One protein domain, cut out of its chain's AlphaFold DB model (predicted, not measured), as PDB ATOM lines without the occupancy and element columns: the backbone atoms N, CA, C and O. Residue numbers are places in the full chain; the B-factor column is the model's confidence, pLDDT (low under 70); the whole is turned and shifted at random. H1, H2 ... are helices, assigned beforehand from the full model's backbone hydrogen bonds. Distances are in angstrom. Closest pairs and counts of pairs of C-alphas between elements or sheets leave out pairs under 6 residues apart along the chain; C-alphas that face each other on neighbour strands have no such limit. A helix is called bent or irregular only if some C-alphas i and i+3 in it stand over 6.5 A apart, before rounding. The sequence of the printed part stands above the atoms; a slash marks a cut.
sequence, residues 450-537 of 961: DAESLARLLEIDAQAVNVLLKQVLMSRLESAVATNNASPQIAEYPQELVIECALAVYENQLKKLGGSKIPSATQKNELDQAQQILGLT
ATOM      1  N   ASP A 450      28.403 169.596 160.229       50.47
ATOM      2  CA  ASP A 450      28.964 170.899 159.887       50.47
ATOM      3  C   ASP A 450      29.439 170.918 158.430       50.47
ATOM      4  O   ASP A 450      29.233 171.906 157.728       50.47
ATOM      5  N   ALA A 451      29.941 169.785 157.923       51.06
ATOM      6  CA  ALA A 451      30.209 169.586 156.496       51.06
ATOM      7  C   ALA A 451      28.917 169.604 155.655       51.06
ATOM      8  O   ALA A 451      28.868 170.241 154.599       51.06
ATOM      9  N   GLU A 452      27.842 168.969 156.138       49.59
ATOM     10  CA  GLU A 452      26.516 169.012 155.500       49.59
ATOM     11  C   GLU A 452      25.891 170.422 155.558       49.59
ATOM     12  O   GLU A 452      25.203 170.836 154.622       49.59
ATOM     13  N   SER A 453      26.166 171.194 156.615       49.47
ATOM     14  CA  SER A 453      25.725 172.591 156.749       49.47
ATOM     15  C   SER A 453      26.492 173.539 155.822       49.47
ATOM     16  O   SER A 453      25.884 174.415 155.206       49.47
ATOM     17  N   LEU A 454      27.801 173.330 155.646       45.94
ATOM     18  CA  LEU A 454      28.638 174.106 154.725       45.94
ATOM     19  C   LEU A 454      28.263 173.846 153.255       45.94
ATOM     20  O   LEU A 454      28.214 174.775 152.451       45.94
ATOM     21  N   ALA A 455      27.935 172.597 152.913       48.19
ATOM     22  CA  ALA A 455      27.478 172.209 151.578       48.19
ATOM     23  C   ALA A 455      26.124 172.835 151.208       48.19
ATOM     24  O   ALA A 455      25.934 173.266 150.072       48.19
ATOM     25  N   ARG A 456      25.208 172.955 152.183       49.72
ATOM     26  CA  ARG A 456      23.938 173.683 152.019       49.72
ATOM     27  C   ARG A 456      24.138 175.190 151.857       49.72
ATOM     28  O   ARG A 456      23.362 175.813 151.143       49.72
ATOM     29  N   LEU A 457      25.157 175.769 152.496       43.38
ATOM     30  CA  LEU A 457      25.469 177.202 152.409       43.38
ATOM     31  C   LEU A 457      26.138 177.592 151.078       43.38
ATOM     32  O   LEU A 457      26.044 178.741 150.656       43.38
ATOM     33  N   LEU A 458      26.817 176.640 150.432       46.12
ATOM     34  CA  LEU A 458      27.567 176.824 149.185       46.12
ATOM     35  C   LEU A 458      26.868 176.220 147.947       46.12
ATOM     36  O   LEU A 458      27.469 176.189 146.876       46.12
ATOM     37  N   GLU A 459      25.625 175.740 148.095       48.66
ATOM     38  CA  GLU A 459      24.808 175.114 147.035       48.66
ATOM     39  C   GLU A 459      25.507 173.956 146.291       48.66
ATOM     40  O   GLU A 459      25.321 173.759 145.090       48.66
ATOM     41  N   ILE A 460      26.333 173.173 146.990       54.28
ATOM     42  CA  ILE A 460      27.120 172.103 146.363       54.28
ATOM     43  C   ILE A 460      26.345 170.776 146.410       54.28
ATOM     44  O   ILE A 460      25.848 170.376 147.462       54.28
ATOM     45  N   ASP A 461      26.251 170.087 145.267       55.19
ATOM     46  CA  ASP A 461      25.583 168.785 145.104       55.19
ATOM     47  C   ASP A 461      26.115 167.712 146.085       55.19
ATOM     48  O   ASP A 461      27.296 167.681 146.440       55.19
ATOM     49  N   ALA A 462      25.251 166.779 146.489       51.03
ATOM     50  CA  ALA A 462      25.540 165.642 147.360       51.03
ATOM     51  C   ALA A 462      26.711 164.767 146.865       51.03
ATOM     52  O   ALA A 462      27.435 164.194 147.682       51.03
ATOM     53  N   GLN A 463      26.960 164.693 145.550       56.22
ATOM     54  CA  GLN A 463      28.170 164.048 145.018       56.22
ATOM     55  C   GLN A 463      29.458 164.763 145.449       56.22
ATOM     56  O   GLN A 463      30.433 164.100 145.800       56.22
ATOM     57  N   ALA A 464      29.470 166.094 145.493       57.41
ATOM     58  CA  ALA A 464      30.635 166.862 145.921       57.41
ATOM     59  C   ALA A 464      30.882 166.753 147.434       57.41
ATOM     60  O   ALA A 464      32.030 166.773 147.870       57.41
ATOM     61  N   VAL A 465      29.825 166.559 148.230       58.50
ATOM     62  CA  VAL A 465      29.936 166.272 149.671       58.50
ATOM     63  C   VAL A 465      30.629 164.931 149.908       58.50
ATOM     64  O   VAL A 465      31.512 164.843 150.756       58.50
ATOM     65  N   ASN A 466      30.308 163.905 149.113       61.06
ATOM     66  CA  ASN A 466      31.013 162.621 149.166       61.06
ATOM     67  C   ASN A 466      32.479 162.739 148.722       61.06
ATOM     68  O   ASN A 466      33.343 162.104 149.324       61.06
ATOM     69  N   VAL A 467      32.788 163.577 147.726       67.56
ATOM     70  CA  VAL A 467      34.178 163.864 147.320       67.56
ATOM     71  C   VAL A 467      34.948 164.572 148.441       67.56
ATOM     72  O   VAL A 467      36.081 164.189 148.733       67.56
ATOM     73  N   LEU A 468      34.331 165.544 149.116       63.22
ATOM     74  CA  LEU A 468      34.925 166.249 150.257       63.22
ATOM     75  C   LEU A 468      35.137 165.318 151.455       63.22
ATOM     76  O   LEU A 468      36.232 165.282 152.010       63.22
ATOM     77  N   LEU A 469      34.138 164.507 151.819       66.31
ATOM     78  CA  LEU A 469      34.261 163.490 152.871       66.31
ATOM     79  C   LEU A 469      35.371 162.482 152.547       66.31
ATOM     80  O   LEU A 469      36.150 162.135 153.432       66.31
ATOM     81  N   LYS A 470      35.493 162.063 151.281       76.44
ATOM     82  CA  LYS A 470      36.568 161.177 150.811       76.44
ATOM     83  C   LYS A 470      37.943 161.832 150.957       76.44
ATOM     84  O   LYS A 470      38.852 161.199 151.485       76.44
ATOM     85  N   GLN A 471      38.093 163.100 150.568       75.81
ATOM     86  CA  GLN A 471      39.348 163.850 150.715       75.81
ATOM     87  C   GLN A 471      39.734 164.081 152.181       75.81
ATOM     88  O   GLN A 471      40.896 163.897 152.545       75.81
ATOM     89  N   VAL A 472      38.771 164.436 153.037       74.00
ATOM     90  CA  VAL A 472      38.999 164.633 154.479       74.00
ATOM     91  C   VAL A 472      39.394 163.317 155.145       74.00
ATOM     92  O   VAL A 472      40.360 163.280 155.909       74.00
ATOM     93  N   LEU A 473      38.690 162.226 154.831       79.81
ATOM     94  CA  LEU A 473      38.995 160.902 155.364       79.81
ATOM     95  C   LEU A 473      40.370 160.412 154.887       79.81
ATOM     96  O   LEU A 473      41.159 159.956 155.712       79.81
ATOM     97  N   MET A 474      40.696 160.571 153.599       80.56
ATOM     98  CA  MET A 474      42.029 160.262 153.067       80.56
ATOM     99  C   MET A 474      43.121 161.070 153.770       80.56
ATOM    100  O   MET A 474      44.088 160.480 154.235       80.56
ATOM    101  N   SER A 475      42.956 162.387 153.928       77.75
ATOM    102  CA  SER A 475      43.957 163.238 154.590       77.75
ATOM    103  C   SER A 475      44.169 162.854 156.060       77.75
ATOM    104  O   SER A 475      45.306 162.809 156.537       77.75
ATOM    105  N   ARG A 476      43.094 162.504 156.780       80.25
ATOM    106  CA  ARG A 476      43.175 162.004 158.162       80.25
ATOM    107  C   ARG A 476      43.902 160.659 158.247       80.25
ATOM    108  O   ARG A 476      44.733 160.484 159.134       80.25
ATOM    109  N   LEU A 477      43.622 159.733 157.330       82.94
ATOM    110  CA  LEU A 477      44.293 158.431 157.262       82.94
ATOM    111  C   LEU A 477      45.773 158.574 156.867       82.94
ATOM    112  O   LEU A 477      46.630 157.963 157.500       82.94
ATOM    113  N   GLU A 478      46.102 159.434 155.899       83.19
ATOM    114  CA  GLU A 478      47.488 159.752 155.522       83.19
ATOM    115  C   GLU A 478      48.264 160.373 156.688       83.19
ATOM    116  O   GLU A 478      49.408 159.998 156.943       83.19
ATOM    117  N   SER A 479      47.638 161.287 157.436       81.19
ATOM    118  CA  SER A 479      48.236 161.884 158.633       81.19
ATOM    119  C   SER A 479      48.447 160.854 159.747       81.19
ATOM    120  O   SER A 479      49.496 160.868 160.397       81.19
ATOM    121  N   ALA A 480      47.505 159.928 159.947       81.38
ATOM    122  CA  ALA A 480      47.640 158.845 160.923       81.38
ATOM    123  C   ALA A 480      48.813 157.914 160.582       81.38
ATOM    124  O   ALA A 480      49.628 157.619 161.455       81.38
ATOM    125  N   VAL A 481      48.958 157.539 159.304       83.25
ATOM    126  CA  VAL A 481      50.101 156.749 158.812       83.25
ATOM    127  C   VAL A 481      51.414 157.526 158.966       83.25
ATOM    128  O   VAL A 481      52.390 156.976 159.464       83.25
ATOM    129  N   ALA A 482      51.451 158.816 158.615       81.50
ATOM    130  CA  ALA A 482      52.663 159.639 158.723       81.50
ATOM    131  C   ALA A 482      53.112 159.891 160.175       81.50
ATOM    132  O   ALA A 482      54.302 160.054 160.435       81.50
ATOM    133  N   THR A 483      52.169 159.944 161.121       81.50
ATOM    134  CA  THR A 483      52.448 160.201 162.546       81.50
ATOM    135  C   THR A 483      52.526 158.934 163.398       81.50
ATOM    136  O   THR A 483      52.794 159.036 164.593       81.50
ATOM    137  N   ASN A 484      52.328 157.753 162.801       81.56
ATOM    138  CA  ASN A 484      52.293 156.458 163.487       81.56
ATOM    139  C   ASN A 484      51.289 156.412 164.663       81.56
ATOM    140  O   ASN A 484      51.514 155.746 165.675       81.56
ATOM    141  N   ASN A 485      50.179 157.147 164.541       79.19
ATOM    142  CA  ASN A 485      49.143 157.237 165.570       79.19
ATOM    143  C   ASN A 485      47.984 156.275 165.286       79.19
ATOM    144  O   ASN A 485      47.721 155.913 164.140       79.19
ATOM    145  N   ALA A 486      47.269 155.881 166.345       68.94
ATOM    146  CA  ALA A 486      46.065 155.066 166.219       68.94
ATOM    147  C   ALA A 486      45.060 155.733 165.269       68.94
ATOM    148  O   ALA A 486      44.905 156.958 165.288       68.94
ATOM    149  N   SER A 487      44.389 154.911 164.453       63.72
ATOM    150  CA  SER A 487      43.398 155.383 163.488       63.72
ATOM    151  C   SER A 487      42.421 156.366 164.153       63.72
ATOM    152  O   SER A 487      41.960 156.092 165.268       63.72
ATOM    153  N   PRO A 488      42.114 157.510 163.512       64.50
ATOM    154  CA  PRO A 488      41.190 158.508 164.053       64.50
ATOM    155  C   PRO A 488      39.824 157.870 164.351       64.50
ATOM    156  O   PRO A 488      39.545 156.773 163.887       64.50
ATOM    157  N   GLN A 489      38.945 158.510 165.124       63.78
ATOM    158  CA  GLN A 489      37.595 157.972 165.361       63.78
ATOM    159  C   GLN A 489      36.826 157.849 164.026       63.78
ATOM    160  O   GLN A 489      36.265 158.820 163.532       63.78
ATOM    161  N   ILE A 490      36.833 156.653 163.417       68.25
ATOM    162  CA  ILE A 490      36.215 156.377 162.103       68.25
ATOM    163  C   ILE A 490      34.795 155.807 162.225       68.25
ATOM    164  O   ILE A 490      34.161 155.497 161.221       68.25
ATOM    165  N   ALA A 491      34.274 155.671 163.449       63.69
ATOM    166  CA  ALA A 491      32.967 155.066 163.718       63.69
ATOM    167  C   ALA A 491      31.788 155.799 163.040       63.69
ATOM    168  O   ALA A 491      30.703 155.238 162.922       63.69
ATOM    169  N   GLU A 492      32.005 157.032 162.578       68.00
ATOM    170  CA  GLU A 492      30.998 157.894 161.948       68.00
ATOM    171  C   GLU A 492      30.872 157.710 160.422       68.00
ATOM    172  O   GLU A 492      29.947 158.255 159.808       68.00
ATOM    173  N   TYR A 493      31.768 156.935 159.799       74.88
ATOM    174  CA  TYR A 493      31.812 156.727 158.347       74.88
ATOM    175  C   TYR A 493      31.313 155.325 157.949       74.88
ATOM    176  O   TYR A 493      31.517 154.362 158.692       74.88
ATOM    177  N   PRO A 494      30.692 155.162 156.761       78.69
ATOM    178  CA  PRO A 494      30.343 153.842 156.235       78.69
ATOM    179  C   PRO A 494      31.590 152.963 156.082       78.69
ATOM    180  O   PRO A 494      32.571 153.399 155.480       78.69
ATOM    181  N   GLN A 495      31.549 151.719 156.573       77.81
ATOM    182  CA  GLN A 495      32.704 150.808 156.536       77.81
ATOM    183  C   GLN A 495      33.271 150.599 155.124       77.81
ATOM    184  O   GLN A 495      34.484 150.522 154.966       77.81
ATOM    185  N   GLU A 496      32.415 150.558 154.103       80.56
ATOM    186  CA  GLU A 496      32.834 150.413 152.702       80.56
ATOM    187  C   GLU A 496      33.718 151.584 152.242       80.56
ATOM    188  O   GLU A 496      34.784 151.359 151.674       80.56
ATOM    189  N   LEU A 497      33.337 152.822 152.579       78.88
ATOM    190  CA  LEU A 497      34.098 154.033 152.248       78.88
ATOM    191  C   LEU A 497      35.431 154.085 153.008       78.88
ATOM    192  O   LEU A 497      36.446 154.522 152.472       78.88
ATOM    193  N   VAL A 498      35.437 153.627 154.263       83.94
ATOM    194  CA  VAL A 498      36.655 153.552 155.082       83.94
ATOM    195  C   VAL A 498      37.648 152.566 154.484       83.94
ATOM    196  O   VAL A 498      38.819 152.908 154.354       83.94
ATOM    197  N   ILE A 499      37.188 151.376 154.084       85.75
ATOM    198  CA  ILE A 499      38.034 150.358 153.448       85.75
ATOM    199  C   ILE A 499      38.562 150.871 152.103       85.75
ATOM    200  O   ILE A 499      39.751 150.727 151.832       85.75
ATOM    201  N   GLU A 500      37.722 151.513 151.288       86.12
ATOM    202  CA  GLU A 500      38.134 152.096 150.004       86.12
ATOM    203  C   GLU A 500      39.223 153.168 150.184       86.12
ATOM    204  O   GLU A 500      40.269 153.112 149.534       86.12
ATOM    205  N   CYS A 501      39.025 154.121 151.102       85.50
ATOM    206  CA  CYS A 501      40.013 155.159 151.399       85.50
ATOM    207  C   CYS A 501      41.291 154.583 152.015       85.50
ATOM    208  O   CYS A 501      42.384 155.013 151.657       85.50
ATOM    209  N   ALA A 502      41.174 153.606 152.915       88.12
ATOM    210  CA  ALA A 502      42.319 152.934 153.517       88.12
ATOM    211  C   ALA A 502      43.156 152.198 152.460       88.12
ATOM    212  O   ALA A 502      44.379 152.329 152.462       88.12
ATOM    213  N   LEU A 503      42.520 151.491 151.521       89.88
ATOM    214  CA  LEU A 503      43.211 150.845 150.402       89.88
ATOM    215  C   LEU A 503      43.901 151.866 149.492       89.88
ATOM    216  O   LEU A 503      45.057 151.658 149.135       89.88
ATOM    217  N   ALA A 504      43.251 152.992 149.181       88.06
ATOM    218  CA  ALA A 504      43.853 154.057 148.376       88.06
ATOM    219  C   ALA A 504      45.074 154.700 149.064       88.06
ATOM    220  O   ALA A 504      46.095 154.952 148.423       88.06
ATOM    221  N   VAL A 505      45.004 154.935 150.379       89.00
ATOM    222  CA  VAL A 505      46.141 155.447 151.165       89.00
ATOM    223  C   VAL A 505      47.272 154.423 151.221       89.00
ATOM    224  O   VAL A 505      48.436 154.790 151.050       89.00
ATOM    225  N   TYR A 506      46.946 153.139 151.396       91.00
ATOM    226  CA  TYR A 506      47.930 152.061 151.348       91.00
ATOM    227  C   TYR A 506      48.612 151.980 149.978       91.00
ATOM    228  O   TYR A 506      49.835 151.907 149.915       91.00
ATOM    229  N   GLU A 507      47.857 152.066 148.881       89.75
ATOM    230  CA  GLU A 507      48.389 152.076 147.513       89.75
ATOM    231  C   GLU A 507      49.296 153.291 147.257       89.75
ATOM    232  O   GLU A 507      50.371 153.157 146.672       89.75
ATOM    233  N   ASN A 508      48.923 154.477 147.744       88.19
ATOM    234  CA  ASN A 508      49.772 155.670 147.665       88.19
ATOM    235  C   ASN A 508      51.084 155.483 148.434       88.19
ATOM    236  O   ASN A 508      52.150 155.872 147.949       88.19
ATOM    237  N   GLN A 509      51.025 154.873 149.617       87.19
ATOM    238  CA  GLN A 509      52.215 154.561 150.403       87.19
ATOM    239  C   GLN A 509      53.075 153.495 149.714       87.19
ATOM    240  O   GLN A 509      54.299 153.624 149.674       87.19
ATOM    241  N   LEU A 510      52.437 152.505 149.085       87.25
ATOM    242  CA  LEU A 510      53.085 151.496 148.259       87.25
ATOM    243  C   LEU A 510      53.838 152.128 147.085       87.25
ATOM    244  O   LEU A 510      54.989 151.785 146.861       87.25
ATOM    245  N   LYS A 511      53.237 153.091 146.379       85.62
ATOM    246  CA  LYS A 511      53.878 153.818 145.267       85.62
ATOM    247  C   LYS A 511      55.026 154.715 145.733       85.62
ATOM    248  O   LYS A 511      56.033 154.823 145.039       85.62
ATOM    249  N   LYS A 512      54.901 155.345 146.909       84.56
ATOM    250  CA  LYS A 512      55.964 156.178 147.508       84.56
ATOM    251  C   LYS A 512      57.181 155.352 147.919       84.56
ATOM    252  O   LYS A 512      58.311 155.769 147.679       84.56
ATOM    253  N   LEU A 513      56.950 154.204 148.553       76.88
ATOM    254  CA  LEU A 513      58.014 153.327 149.055       76.88
ATOM    255  C   LEU A 513      58.548 152.378 147.974       76.88
ATOM    256  O   LEU A 513      59.726 152.023 147.990       76.88
ATOM    257  N   GLY A 514      57.689 151.994 147.034       62.44
ATOM    258  CA  GLY A 514      57.909 151.008 145.984       62.44
ATOM    259  C   GLY A 514      57.765 151.603 144.587       62.44
ATOM    260  O   GLY A 514      56.894 151.192 143.820       62.44
ATOM    261  N   GLY A 515      58.676 152.514 144.224       62.53
ATOM    262  CA  GLY A 515      59.007 152.740 142.811       62.53
ATOM    263  C   GLY A 515      59.467 151.438 142.123       62.53
ATOM    264  O   GLY A 515      59.260 150.339 142.626       62.53
ATOM    265  N   SER A 516      60.175 151.511 141.000       59.22
ATOM    266  CA  SER A 516      60.694 150.333 140.267       59.22
ATOM    267  C   SER A 516      61.742 149.476 141.022       59.22
ATOM    268  O   SER A 516      62.481 148.713 140.404       59.22
ATOM    269  N   LYS A 517      61.842 149.581 142.355       77.44
ATOM    270  CA  LYS A 517      62.848 148.937 143.210       77.44
ATOM    271  C   LYS A 517      62.207 148.015 144.251       77.44
ATOM    272  O   LYS A 517      61.134 148.297 144.774       77.44
ATOM    273  N   ILE A 518      62.923 146.942 144.592       81.00
ATOM    274  CA  ILE A 518      62.535 145.979 145.631       81.00
ATOM    275  C   ILE A 518      62.542 146.678 147.006       81.00
ATOM    276  O   ILE A 518      63.589 147.216 147.379       81.00
ATOM    277  N   PRO A 519      61.446 146.622 147.791       82.12
ATOM    278  CA  PRO A 519      61.398 147.201 149.129       82.12
ATOM    279  C   PRO A 519      62.482 146.627 150.049       82.12
ATOM    280  O   PRO A 519      62.706 145.410 150.103       82.12
ATOM    281  N   SER A 520      63.148 147.501 150.803       84.19
ATOM    282  CA  SER A 520      64.054 147.096 151.878       84.19
ATOM    283  C   SER A 520      63.275 146.504 153.064       84.19
ATOM    284  O   SER A 520      62.065 146.686 153.197       84.19
ATOM    285  N   ALA A 521      63.968 145.813 153.977       80.62
ATOM    286  CA  ALA A 521      63.337 145.276 155.188       80.62
ATOM    287  C   ALA A 521      62.711 146.378 156.070       80.62
ATOM    288  O   ALA A 521      61.671 146.162 156.684       80.62
ATOM    289  N   THR A 522      63.308 147.575 156.099       84.25
ATOM    290  CA  THR A 522      62.749 148.725 156.823       84.25
ATOM    291  C   THR A 522      61.476 149.242 156.160       84.25
ATOM    292  O   THR A 522      60.486 149.451 156.850       84.25
ATOM    293  N   GLN A 523      61.455 149.344 154.829       86.38
ATOM    294  CA  GLN A 523      60.270 149.771 154.077       86.38
ATOM    295  C   GLN A 523      59.120 148.761 154.178       86.38
ATOM    296  O   GLN A 523      57.957 149.149 154.236       86.38
ATOM    297  N   LYS A 524      59.424 147.458 154.247       86.25
ATOM    298  CA  LYS A 524      58.405 146.431 154.498       86.25
ATOM    299  C   LYS A 524      57.776 146.593 155.885       86.25
ATOM    300  O   LYS A 524      56.555 146.573 155.991       86.25
ATOM    301  N   ASN A 525      58.579 146.859 156.915       85.94
ATOM    302  CA  ASN A 525      58.051 147.148 158.250       85.94
ATOM    303  C   ASN A 525      57.182 148.417 158.271       85.94
ATOM    304  O   ASN A 525      56.174 148.442 158.971       85.94
ATOM    305  N   GLU A 526      57.534 149.450 157.499       86.69
ATOM    306  CA  GLU A 526      56.705 150.655 157.340       86.69
ATOM    307  C   GLU A 526      55.362 150.340 156.664       86.69
ATOM    308  O   GLU A 526      54.325 150.841 157.097       86.69
ATOM    309  N   LEU A 527      55.350 149.469 155.648       89.31
ATOM    310  CA  LEU A 527      54.117 149.002 155.006       89.31
ATOM    311  C   LEU A 527      53.261 148.146 155.948       89.31
ATOM    312  O   LEU A 527      52.043 148.308 155.972       89.31
ATOM    313  N   ASP A 528      53.866 147.271 156.748       88.06
ATOM    314  CA  ASP A 528      53.135 146.435 157.708       88.06
ATOM    315  C   ASP A 528      52.557 147.280 158.859       88.06
ATOM    316  O   ASP A 528      51.431 147.049 159.303       88.06
ATOM    317  N   GLN A 529      53.278 148.319 159.299       87.75
ATOM    318  CA  GLN A 529      52.762 149.318 160.243       87.75
ATOM    319  C   GLN A 529      51.611 150.122 159.637       87.75
ATOM    320  O   GLN A 529      50.570 150.272 160.280       87.75
ATOM    321  N   ALA A 530      51.745 150.579 158.389       87.69
ATOM    322  CA  ALA A 530      50.669 151.273 157.685       87.69
ATOM    323  C   ALA A 530      49.423 150.383 157.548       87.69
ATOM    324  O   ALA A 530      48.315 150.842 157.816       87.69
ATOM    325  N   GLN A 531      49.591 149.098 157.219       91.06
ATOM    326  CA  GLN A 531      48.494 148.128 157.173       91.06
ATOM    327  C   GLN A 531      47.766 148.024 158.524       91.06
ATOM    328  O   GLN A 531      46.535 148.056 158.560       91.06
ATOM    329  N   GLN A 532      48.514 147.922 159.630       89.62
ATOM    330  CA  GLN A 532      47.943 147.844 160.978       89.62
ATOM    331  C   GLN A 532      47.196 149.125 161.371       89.62
ATOM    332  O   GLN A 532      46.084 149.040 161.890       89.62
ATOM    333  N   ILE A 533      47.766 150.301 161.092       87.38
ATOM    334  CA  ILE A 533      47.153 151.608 161.396       87.38
ATOM    335  C   ILE A 533      45.852 151.806 160.617       87.38
ATOM    336  O   ILE A 533      44.873 152.333 161.153       87.38
ATOM    337  N   LEU A 534      45.831 151.359 159.361       87.50
ATOM    338  CA  LEU A 534      44.670 151.437 158.478       87.50
ATOM    339  C   LEU A 534      43.618 150.349 158.761       87.50
ATOM    340  O   LEU A 534      42.533 150.395 158.188       87.50
ATOM    341  N   GLY A 535      43.915 149.377 159.631       87.38
ATOM    342  CA  GLY A 535      42.998 148.287 159.974       87.38
ATOM    343  C   GLY A 535      42.714 147.324 158.815       87.38
ATOM    344  O   GLY A 535      41.674 146.664 158.811       87.38
ATOM    345  N   LEU A 536      43.609 147.246 157.826       89.38
ATOM    346  CA  LEU A 536      43.443 146.399 156.646       89.38
ATOM    347  C   LEU A 536      43.879 144.957 156.935       89.38
ATOM    348  O   LEU A 536      44.948 144.694 157.491       89.38
ATOM    349  N   THR A 537      43.073 143.990 156.506       89.94
ATOM    350  CA  THR A 537      43.443 142.570 156.591       89.94
ATOM    351  C   THR A 537      44.449 142.194 155.504       89.94
ATOM    352  O   THR A 537      44.461 142.788 154.426       89.94
TER     353      THR A 537
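This is residues 450 to 537 of the 961 residues of the protein "Hypothetical protein" of Aureoumbra lagunensis (UniProt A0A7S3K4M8). Two long helices, H2 and H3, cross as an X near their middles, while H4 folds back along the last part of H3 and the short H1 makes a small hook at the beginning of H2. H1 and the far end of H3 with H4 lie at opposite ends of an elongated model, and a long link from the end of H2 folds back to the start of H3. The printed part has 88 residues, with four named helices in the order H1, H2, H3, H4 and no named strand; the class is all helix. The whole is loose, with a radius of gyration of the C-alphas of 15.2 A and spans of 49 by 26 by 21 A.

Find C-alpha 450 at (28.964, 170.899, 159.887); here H1 begins, and it runs through residues 450 to 457. Go on to C-alpha 462 at (25.540, 165.642, 147.360), where H2 starts; it holds residues 462 to 483 and is 31.4 A from first to last C-alpha. H3 follows at residues 495 to 513, 26.5 A long. H4, residues 521 to 533, is 18.5 A long and ends at C-alpha 533 at (47.153, 151.608, 161.396). None of these helices is bent.

Begin at H2, the hub, which touches the three other helices. H1 and H2 are a helical hairpin and only just touch, with 3 pairs of C-alphas within 8 A; look at Ala 455 and Val 465, their closest C-alphas, 6.7 A apart. They run opposite ways at a shallow tilt of 34 degrees, only just short of steep. Residues 470 to 478 of H2 touch residues 497 to 505 of H3, closest at the C-alphas of Met 474 and Cys 501, 5.7 A apart. These two run the same way at a steep tilt of 51 degrees. H3 and H4 form a second helical hairpin, opposite ways at a shallow tilt of 15 degrees, and their closest C-alphas, those of Leu 513 and Gln 523, are 6.6 A apart. H2 and H4 touch only at their ends, and only just, with 3 pairs within 8 A; the closest C-alphas are those of Val 481 and Ala 530, 5.6 A apart. H1 is apart from H3 and H4. In H1, H2, H3 and H4 every O i to N i+4 pair is within hydrogen-bond range.

Look for the two C-alphas farthest apart at Leu 457 and Ala 521, 49.6 A. The printed part has no cut. The link from H1 to H2 is tight, that from H3 to H4 is short, and that from H2 to H3, 11 residues, is long. Mean pLDDT of the printed part is 74.8; you will find values under 70 at residues 450 to 469, 486 to 492 and 514 to 516.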